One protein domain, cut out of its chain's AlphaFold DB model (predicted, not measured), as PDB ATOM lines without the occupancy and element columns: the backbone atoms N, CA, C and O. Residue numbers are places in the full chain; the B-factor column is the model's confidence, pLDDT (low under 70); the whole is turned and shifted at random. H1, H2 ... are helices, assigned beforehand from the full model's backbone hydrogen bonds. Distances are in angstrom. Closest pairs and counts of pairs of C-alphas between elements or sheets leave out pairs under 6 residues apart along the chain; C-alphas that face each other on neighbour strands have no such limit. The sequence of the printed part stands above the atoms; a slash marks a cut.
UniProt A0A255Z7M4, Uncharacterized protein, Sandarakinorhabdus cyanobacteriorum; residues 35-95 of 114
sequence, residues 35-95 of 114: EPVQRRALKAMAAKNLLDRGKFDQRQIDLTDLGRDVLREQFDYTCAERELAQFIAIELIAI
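What this domain is: This is residues 35 to 95 of the 114 residues of an uncharacterized protein of Sandarakinorhabdus cyanobacteriorum (UniProt A0A255Z7M4). Four helices make an open frame: H4, the longest, forms one side, the end of H4 meets H1 nearly at a right angle, and H3 lies on the side opposite H4. Short H2 follows H1, and residues 78 to 84 stick out. The 61 printed residues hold H1, H2, H3 and H4 in that order, all helix, with no named strand. The whole is compact, with a radius of gyration of the C-alphas of 11.2 A and spans of 28 by 22 by 18 A.

How they stand to each other: Start at H1, residues 35 to 47; its residues 46 to 47 alone only just touch H2, residues 53 to 57, only at the corner, with 3 pairs of C-alphas within 8 A and the closest, Ala 46 and Arg 53, at 5.7 A. H3, residues 65 to 74, touches no helix and is only just apart from H1, at 8.4 A. H4, residues 79 to 94, touches H1 with residues 89 to 93 alone, about perpendicular at 87 degrees; the closest C-alphas, Arg 39 and Leu 92, are 6.5 A apart. In H1, H2, H3 and H4 every O i to N i+4 pair is within hydrogen-bond range.

Where its parts are: Find C-alpha 35 at (-44.540, 30.631, 20.199), where H1 begins its 18.3 A. H2 spans 6.1 A and H3 14.5 A; H4 runs 22.4 A to C-alpha 94 at (-32.788, 31.988, 23.608).

The domain as a whole: The printed part has no cut and no long link; residues 94 to 95 are under pLDDT 70.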
ATOM      1  N   GLU A  35     -45.938  31.044  20.080       80.88
ATOM      2  CA  GLU A  35     -44.540  30.631  20.199       80.88
ATOM      3  C   GLU A  35     -44.164  29.484  19.234       80.88
ATOM      4  O   GLU A  35     -43.199  29.644  18.478       80.88
ATOM      5  N   PRO A  36     -44.911  28.362  19.144       80.62
ATOM      6  CA  PRO A  36     -44.555  27.276  18.227       80.62
ATOM      7  C   PRO A  36     -44.593  27.696  16.755       80.62
ATOM      8  O   PRO A  36     -43.785  27.233  15.948       80.62
ATOM      9  N   VAL A  37     -45.534  28.576  16.396       83.06
ATOM     10  CA  VAL A  37     -45.694  29.093  15.031       83.06
ATOM     11  C   VAL A  37     -44.539  30.031  14.690       83.06
ATOM     12  O   VAL A  37     -43.910  29.874  13.645       83.06
ATOM     13  N   GLN A  38     -44.215  30.954  15.596       84.50
ATOM     14  CA  GLN A  38     -43.121  31.911  15.432       84.50
ATOM     15  C   GLN A  38     -41.763  31.198  15.358       84.50
ATOM     16  O   GLN A  38     -40.963  31.483  14.470       84.50
ATOM     17  N   ARG A  39     -41.529  30.178  16.194       83.19
ATOM     18  CA  ARG A  39     -40.313  29.348  16.134       83.19
ATOM     19  C   ARG A  39     -40.181  28.620  14.794       83.19
ATOM     20  O   ARG A  39     -39.097  28.565  14.214       83.19
ATOM     21  N   ARG A  40     -41.285  28.073  14.276       85.88
ATOM     22  CA  ARG A  40     -41.300  27.399  12.970       85.88
ATOM     23  C   ARG A  40     -41.022  28.383  11.829       85.88
ATOM     24  O   ARG A  40     -40.298  28.031  10.900       85.88
ATOM     25  N   ALA A  41     -41.529  29.612  11.931       86.81
ATOM     26  CA  ALA A  41     -41.231  30.682  10.983       86.81
ATOM     27  C   ALA A  41     -39.737  31.047  10.990       86.81
ATOM     28  O   ALA A  41     -39.129  31.078   9.924       86.81
ATOM     29  N   LEU A  42     -39.117  31.212  12.165       87.06
ATOM     30  CA  LEU A  42     -37.679  31.499  12.275       87.06
ATOM     31  C   LEU A  42     -36.813  30.391  11.658       87.06
ATOM     32  O   LEU A  42     -35.906  30.679  10.879       87.06
ATOM     33  N   LYS A  43     -37.143  29.115  11.912       86.56
ATOM     34  CA  LYS A  43     -36.466  27.976  11.262       86.56
ATOM     35  C   LYS A  43     -36.606  28.017   9.738       86.56
ATOM     36  O   LYS A  43     -35.639  27.763   9.025       86.56
ATOM     37  N   ALA A  44     -37.791  28.354   9.231       89.31
ATOM     38  CA  ALA A  44     -38.020  28.488   7.795       89.31
ATOM     39  C   ALA A  44     -37.240  29.668   7.192       89.31
ATOM     40  O   ALA A  44     -36.712  29.544   6.090       89.31
ATOM     41  N   MET A  45     -37.129  30.789   7.909       88.44
ATOM     42  CA  MET A  45     -36.329  31.941   7.483       88.44
ATOM     43  C   MET A  45     -34.836  31.604   7.422       88.44
ATOM     44  O   MET A  45     -34.184  31.937   6.433       88.44
ATOM     45  N   ALA A  46     -34.311  30.885   8.417       88.06
ATOM     46  CA  ALA A  46     -32.938  30.381   8.393       88.06
ATOM     47  C   ALA A  46     -32.713  29.393   7.232       88.06
ATOM     48  O   ALA A  46     -31.738  29.512   6.496       88.06
ATOM     49  N   ALA A  47     -33.648  28.465   6.995       87.38
ATOM     50  CA  ALA A  47     -33.564  27.512   5.882       87.38
ATOM     51  C   ALA A  47     -33.619  28.185   4.498       87.38
ATOM     52  O   ALA A  47     -33.031  27.684   3.543       87.38
ATOM     53  N   LYS A  48     -34.311  29.325   4.392       91.12
ATOM     54  CA  LYS A  48     -34.401  30.144   3.174       91.12
ATOM     55  C   LYS A  48     -33.261  31.156   3.024       91.12
ATOM     56  O   LYS A  48     -33.331  31.996   2.134       91.12
ATOM     57  N   ASN A  49     -32.229  31.091   3.868       89.75
ATOM     58  CA  ASN A  49     -31.100  32.023   3.834       89.75
ATOM     59  C   ASN A  49     -31.500  33.495   4.058       89.75
ATOM     60  O   ASN A  49     -30.804  34.397   3.603       89.75
ATOM     61  N   LEU A  50     -32.612  33.754   4.759       89.81
ATOM     62  CA  LEU A  50     -33.022  35.110   5.163       89.81
ATOM     63  C   LEU A  50     -32.382  35.522   6.496       89.81
ATOM     64  O   LEU A  50     -32.170  36.706   6.748       89.81
ATOM     65  N   LEU A  51     -32.066  34.540   7.342       89.81
ATOM     66  CA  LEU A  51     -31.300  34.717   8.574       89.81
ATOM     67  C   LEU A  51     -29.908  34.111   8.410       89.81
ATOM     68  O   LEU A  51     -29.758  33.080   7.752       89.81
ATOM     69  N   ASP A  52     -28.911  34.735   9.032       89.25
ATOM     70  CA  ASP A  52     -27.565  34.177   9.124       89.25
ATOM     71  C   ASP A  52     -27.616  32.889   9.953       89.25
ATOM     72  O   ASP A  52     -27.863  32.904  11.162       89.25
ATOM     73  N   ARG A  53     -27.391  31.757   9.285       84.81
ATOM     74  CA  ARG A  53     -27.467  30.434   9.904       84.81
ATOM     75  C   ARG A  53     -26.376  30.209  10.951       84.81
ATOM     76  O   ARG A  53     -26.652  29.588  11.971       84.81
ATOM     77  N   GLY A  54     -25.170  30.736  10.732       84.19
ATOM     78  CA  GLY A  54     -24.067  30.599  11.684       84.19
ATOM     79  C   GLY A  54     -24.365  31.323  12.994       84.19
ATOM     80  O   GLY A  54     -24.120  30.785  14.074       84.19
ATOM     81  N   LYS A  55     -24.976  32.509  12.905       83.81
ATOM     82  CA  LYS A  55     -25.466  33.240  14.081       83.81
ATOM     83  C   LYS A  55     -26.683  32.560  14.708       83.81
ATOM     84  O   LYS A  55     -26.726  32.429  15.929       83.81
ATOM     85  N   PHE A  56     -27.617  32.064  13.896       83.94
ATOM     86  CA  PHE A  56     -28.808  31.348  14.365       83.94
ATOM     87  C   PHE A  56     -28.452  30.121  15.219       83.94
ATOM     88  O   PHE A  56     -28.989  29.956  16.315       83.94
ATOM     89  N   ASP A  57     -27.490  29.310  14.771       82.06
ATOM     90  CA  ASP A  57     -27.021  28.122  15.499       82.06
ATOM     91  C   ASP A  57     -26.329  28.494  16.830       82.06
ATOM     92  O   ASP A  57     -26.387  27.744  17.806       82.06
ATOM     93  N   GLN A  58     -25.749  29.696  16.912       83.38
ATOM     94  CA  GLN A  58     -25.168  30.276  18.133       83.38
ATOM     95  C   GLN A  58     -26.192  31.005  19.019       83.38
ATOM     96  O   GLN A  58     -25.816  31.693  19.970       83.38
ATOM     97  N   ARG A  59     -27.490  30.857  18.733       78.94
ATOM     98  CA  ARG A  59     -28.594  31.558  19.406       78.94
ATOM     99  C   ARG A  59     -28.547  33.085  19.279       78.94
ATOM    100  O   ARG A  59     -29.032  33.805  20.149       78.94
ATOM    101  N   GLN A  60     -27.971  33.578  18.192       81.44
ATOM    102  CA  GLN A  60     -27.963  34.985  17.812       81.44
ATOM    103  C   GLN A  60     -28.819  35.196  16.563       81.44
ATOM    104  O   GLN A  60     -29.126  34.258  15.831       81.44
ATOM    105  N   ILE A  61     -29.219  36.441  16.314       82.19
ATOM    106  CA  ILE A  61     -30.064  36.785  15.169       82.19
ATOM    107  C   ILE A  61     -29.408  37.888  14.386       82.19
ATOM    108  O   ILE A  61     -29.149  38.966  14.916       82.19
ATOM    109  N   ASP A  62     -29.204  37.615  13.108       86.69
ATOM    110  CA  ASP A  62     -28.905  38.638  12.130       86.69
ATOM    111  C   ASP A  62     -29.538  38.262  10.795       86.69
ATOM    112  O   ASP A  62     -29.769  37.083  10.499       86.69
ATOM    113  N   LEU A  63     -29.828  39.281  10.002       87.81
ATOM    114  CA  LEU A  63     -30.349  39.119   8.655       87.81
ATOM    115  C   LEU A  63     -29.189  38.964   7.677       87.81
ATOM    116  O   LEU A  63     -28.153  39.621   7.805       87.81
ATOM    117  N   THR A  64     -29.398  38.138   6.659       91.19
ATOM    118  CA  THR A  64     -28.547  38.159   5.468       91.19
ATOM    119  C   THR A  64     -28.878  39.382   4.612       91.19
ATOM    120  O   THR A  64     -29.896  40.046   4.828       91.19
ATOM    121  N   ASP A  65     -28.055  39.678   3.607       90.00
ATOM    122  CA  ASP A  65     -28.361  40.749   2.649       90.00
ATOM    123  C   ASP A  65     -29.679  40.474   1.908       90.00
ATOM    124  O   ASP A  65     -30.542  41.344   1.858       90.00
ATOM    125  N   LEU A  66     -29.916  39.218   1.510       88.88
ATOM    126  CA  LEU A  66     -31.196  38.776   0.945       88.88
ATOM    127  C   LEU A  66     -32.373  39.026   1.902       88.88
ATOM    128  O   LEU A  66     -33.430  39.496   1.488       88.88
ATOM    129  N   GLY A  67     -32.202  38.716   3.190       86.31
ATOM    130  CA  GLY A  67     -33.216  38.977   4.208       86.31
ATOM    131  C   GLY A  67     -33.513  40.467   4.371       86.31
ATOM    132  O   GLY A  67     -34.678  40.849   4.488       86.31
ATOM    133  N   ARG A  68     -32.473  41.310   4.346       87.31
ATOM    134  CA  ARG A  68     -32.605  42.772   4.421       87.31
ATOM    135  C   ARG A  68     -33.350  43.341   3.219       87.31
ATOM    136  O   ARG A  68     -34.198  44.208   3.419       87.31
ATOM    137  N   ASP A  69     -33.065  42.852   2.020       87.56
ATOM    138  CA  ASP A  69     -33.703  43.330   0.793       87.56
ATOM    139  C   ASP A  69     -35.193  42.963   0.766       87.56
ATOM    140  O   ASP A  69     -36.040  43.841   0.613       87.56
ATOM    141  N   VAL A  70     -35.537  41.706   1.080       85.19
ATOM    142  CA  VAL A  70     -36.941  41.260   1.186       85.19
ATOM    143  C   VAL A  70     -37.717  42.074   2.229       85.19
ATOM    144  O   VAL A  70     -38.866  42.451   1.996       85.19
ATOM    145  N   LEU A  71     -37.099  42.366   3.378       79.06
ATOM    146  CA  LEU A  71     -37.725  43.167   4.434       79.06
ATOM    147  C   LEU A  71     -37.932  44.629   4.029       79.06
ATOM    148  O   LEU A  71     -38.932  45.216   4.427       79.06
ATOM    149  N   ARG A  72     -37.002  45.216   3.267       78.75
ATOM    150  CA  ARG A  72     -37.101  46.605   2.792       78.75
ATOM    151  C   ARG A  72     -38.170  46.783   1.721       78.75
ATOM    152  O   ARG A  72     -38.805  47.829   1.688       78.75
ATOM    153  N   GLU A  73     -38.346  45.799   0.846       76.19
ATOM    154  CA  GLU A  73     -39.262  45.918  -0.294       76.19
ATOM    155  C   GLU A  73     -40.728  45.664   0.072       76.19
ATOM    156  O   GLU A  73     -41.623  46.203  -0.577       76.19
ATOM    157  N   GLN A  74     -40.993  44.838   1.086       71.94
ATOM    158  CA  GLN A  74     -42.348  44.328   1.338       71.94
ATOM    159  C   GLN A  74     -43.056  44.959   2.535       71.94
ATOM    160  O   GLN A  74     -44.267  44.784   2.679       71.94
ATOM    161  N   PHE A  75     -42.334  45.669   3.400       71.31
ATOM    162  CA  PHE A  75     -42.885  46.098   4.675       71.31
ATOM    163  C   PHE A  75     -42.345  47.455   5.121       71.31
ATOM    164  O   PHE A  75     -41.135  47.672   5.193       71.31
ATOM    165  N   ASP A  76     -43.261  48.345   5.494       75.88
ATOM    166  CA  ASP A  76     -42.944  49.623   6.120       75.88
ATOM    167  C   ASP A  76     -43.123  49.484   7.636       75.88
ATOM    168  O   ASP A  76     -44.235  49.550   8.157       75.88
ATOM    169  N   TYR A  77     -42.030  49.166   8.334       73.31
ATOM    170  CA  TYR A  77     -42.037  48.992   9.786       73.31
ATOM    171  C   TYR A  77     -41.638  50.285  10.486       73.31
ATOM    172  O   TYR A  77     -40.613  50.896  10.168       73.31
ATOM    173  N   THR A  78     -42.357  50.626  11.548       79.19
ATOM    174  CA  THR A  78     -41.890  51.629  12.506       79.19
ATOM    175  C   THR A  78     -40.662  51.122  13.275       79.19
ATOM    176  O   THR A  78     -40.430  49.916  13.417       79.19
ATOM    177  N   CYS A  79     -39.860  52.042  13.827       76.56
ATOM    178  CA  CYS A  79     -38.691  51.677  14.640       76.56
ATOM    179  C   CYS A  79     -39.082  50.782  15.835       76.56
ATOM    180  O   CYS A  79     -38.404  49.797  16.117       76.56
ATOM    181  N   ALA A  80     -40.232  51.061  16.458       77.69
ATOM    182  CA  ALA A  80     -40.769  50.281  17.571       77.69
ATOM    183  C   ALA A  80     -41.152  48.845  17.169       77.69
ATOM    184  O   ALA A  80     -40.891  47.902  17.915       77.69
ATOM    185  N   GLU A  81     -41.738  48.645  15.985       77.94
ATOM    186  CA  GLU A  81     -42.068  47.303  15.481       77.94
ATOM    187  C   GLU A  81     -40.813  46.488  15.176       77.94
ATOM    188  O   GLU A  81     -40.776  45.288  15.457       77.94
ATOM    189  N   ARG A  82     -39.764  47.137  14.657       76.62
ATOM    190  CA  ARG A  82     -38.471  46.486  14.426       76.62
ATOM    191  C   ARG A  82     -37.829  46.038  15.740       76.62
ATOM    192  O   ARG A  82     -37.384  44.895  15.829       76.62
ATOM    193  N   GLU A  83     -37.813  46.903  16.750       77.12
ATOM    194  CA  GLU A  83     -37.292  46.575  18.083       77.12
ATOM    195  C   GLU A  83     -38.085  45.438  18.737       77.12
ATOM    196  O   GLU A  83     -37.499  44.492  19.264       77.12
ATOM    197  N   LEU A  84     -39.418  45.476  18.638       78.38
ATOM    198  CA  LEU A  84     -40.287  44.423  19.155       78.38
ATOM    199  C   LEU A  84     -40.049  43.086  18.443       78.38
ATOM    200  O   LEU A  84     -39.941  42.048  19.098       78.38
ATOM    201  N   ALA A  85     -39.954  43.092  17.113       78.88
ATOM    202  CA  ALA A  85     -39.682  41.889  16.334       78.88
ATOM    203  C   ALA A  85     -38.316  41.290  16.693       78.88
ATOM    204  O   ALA A  85     -38.204  40.076  16.869       78.88
ATOM    205  N   GLN A  86     -37.298  42.138  16.863       79.88
ATOM    206  CA  GLN A  86     -35.969  41.715  17.290       79.88
ATOM    207  C   GLN A  86     -35.998  41.115  18.701       79.88
ATOM    208  O   GLN A  86     -35.448  40.035  18.908       79.88
ATOM    209  N   PHE A  87     -36.694  41.757  19.643       80.56
ATOM    210  CA  PHE A  87     -36.885  41.238  20.997       80.56
ATOM    211  C   PHE A  87     -37.562  39.860  20.993       80.56
ATOM    212  O   PHE A  87     -37.031  38.910  21.564       80.56
ATOM    213  N   ILE A  88     -38.697  39.725  20.295       76.06
ATOM    214  CA  ILE A  88     -39.444  38.460  20.204       76.06
ATOM    215  C   ILE A  88     -38.567  37.361  19.609       76.06
ATOM    216  O   ILE A  88     -38.544  36.242  20.118       76.06
ATOM    217  N   ALA A  89     -37.844  37.670  18.534       80.75
ATOM    218  CA  ALA A  89     -37.013  36.689  17.868       80.75
ATOM    219  C   ALA A  89     -35.867  36.228  18.788       80.75
ATOM    220  O   ALA A  89     -35.657  35.022  18.926       80.75
ATOM    221  N   ILE A  90     -35.177  37.159  19.464       80.94
ATOM    222  CA  ILE A  90     -34.086  36.843  20.401       80.94
ATOM    223  C   ILE A  90     -34.599  35.972  21.547       80.94
ATOM    224  O   ILE A  90     -33.996  34.939  21.837       80.94
ATOM    225  N   GLU A  91     -35.722  36.338  22.166       76.44
ATOM    226  CA  GLU A  91     -36.303  35.559  23.262       76.44
ATOM    227  C   GLU A  91     -36.684  34.144  22.806       76.44
ATOM    228  O   GLU A  91     -36.312  33.165  23.454       76.44
ATOM    229  N   LEU A  92     -37.339  34.000  21.650       75.69
ATOM    230  CA  LEU A  92     -37.748  32.693  21.123       75.69
ATOM    231  C   LEU A  92     -36.575  31.767  20.783       75.69
ATOM    232  O   LEU A  92     -36.713  30.548  20.887       75.69
ATOM    233  N   ILE A  93     -35.439  32.320  20.357       74.56
ATOM    234  CA  ILE A  93     -34.226  31.538  20.082       74.56
ATOM    235  C   ILE A  93     -33.452  31.240  21.369       74.56
ATOM    236  O   ILE A  93     -32.876  30.157  21.509       74.56
ATOM    237  N   ALA A  94     -33.440  32.174  22.320       69.19
ATOM    238  CA  ALA A  94     -32.788  31.988  23.608       69.19
ATOM    239  C   ALA A  94     -33.472  30.895  24.444       69.19
ATOM    240  O   ALA A  94     -32.790  30.140  25.145       69.19
ATOM    241  N   ILE A  95     -34.800  30.787  24.348       63.56
ATOM    242  CA  ILE A  95     -35.586  29.713  24.952       63.56
ATOM    243  C   ILE A  95     -35.362  28.445  24.117       63.56
ATOM    244  O   ILE A  95     -35.868  28.315  23.000       63.56
TER     245      ILE A  95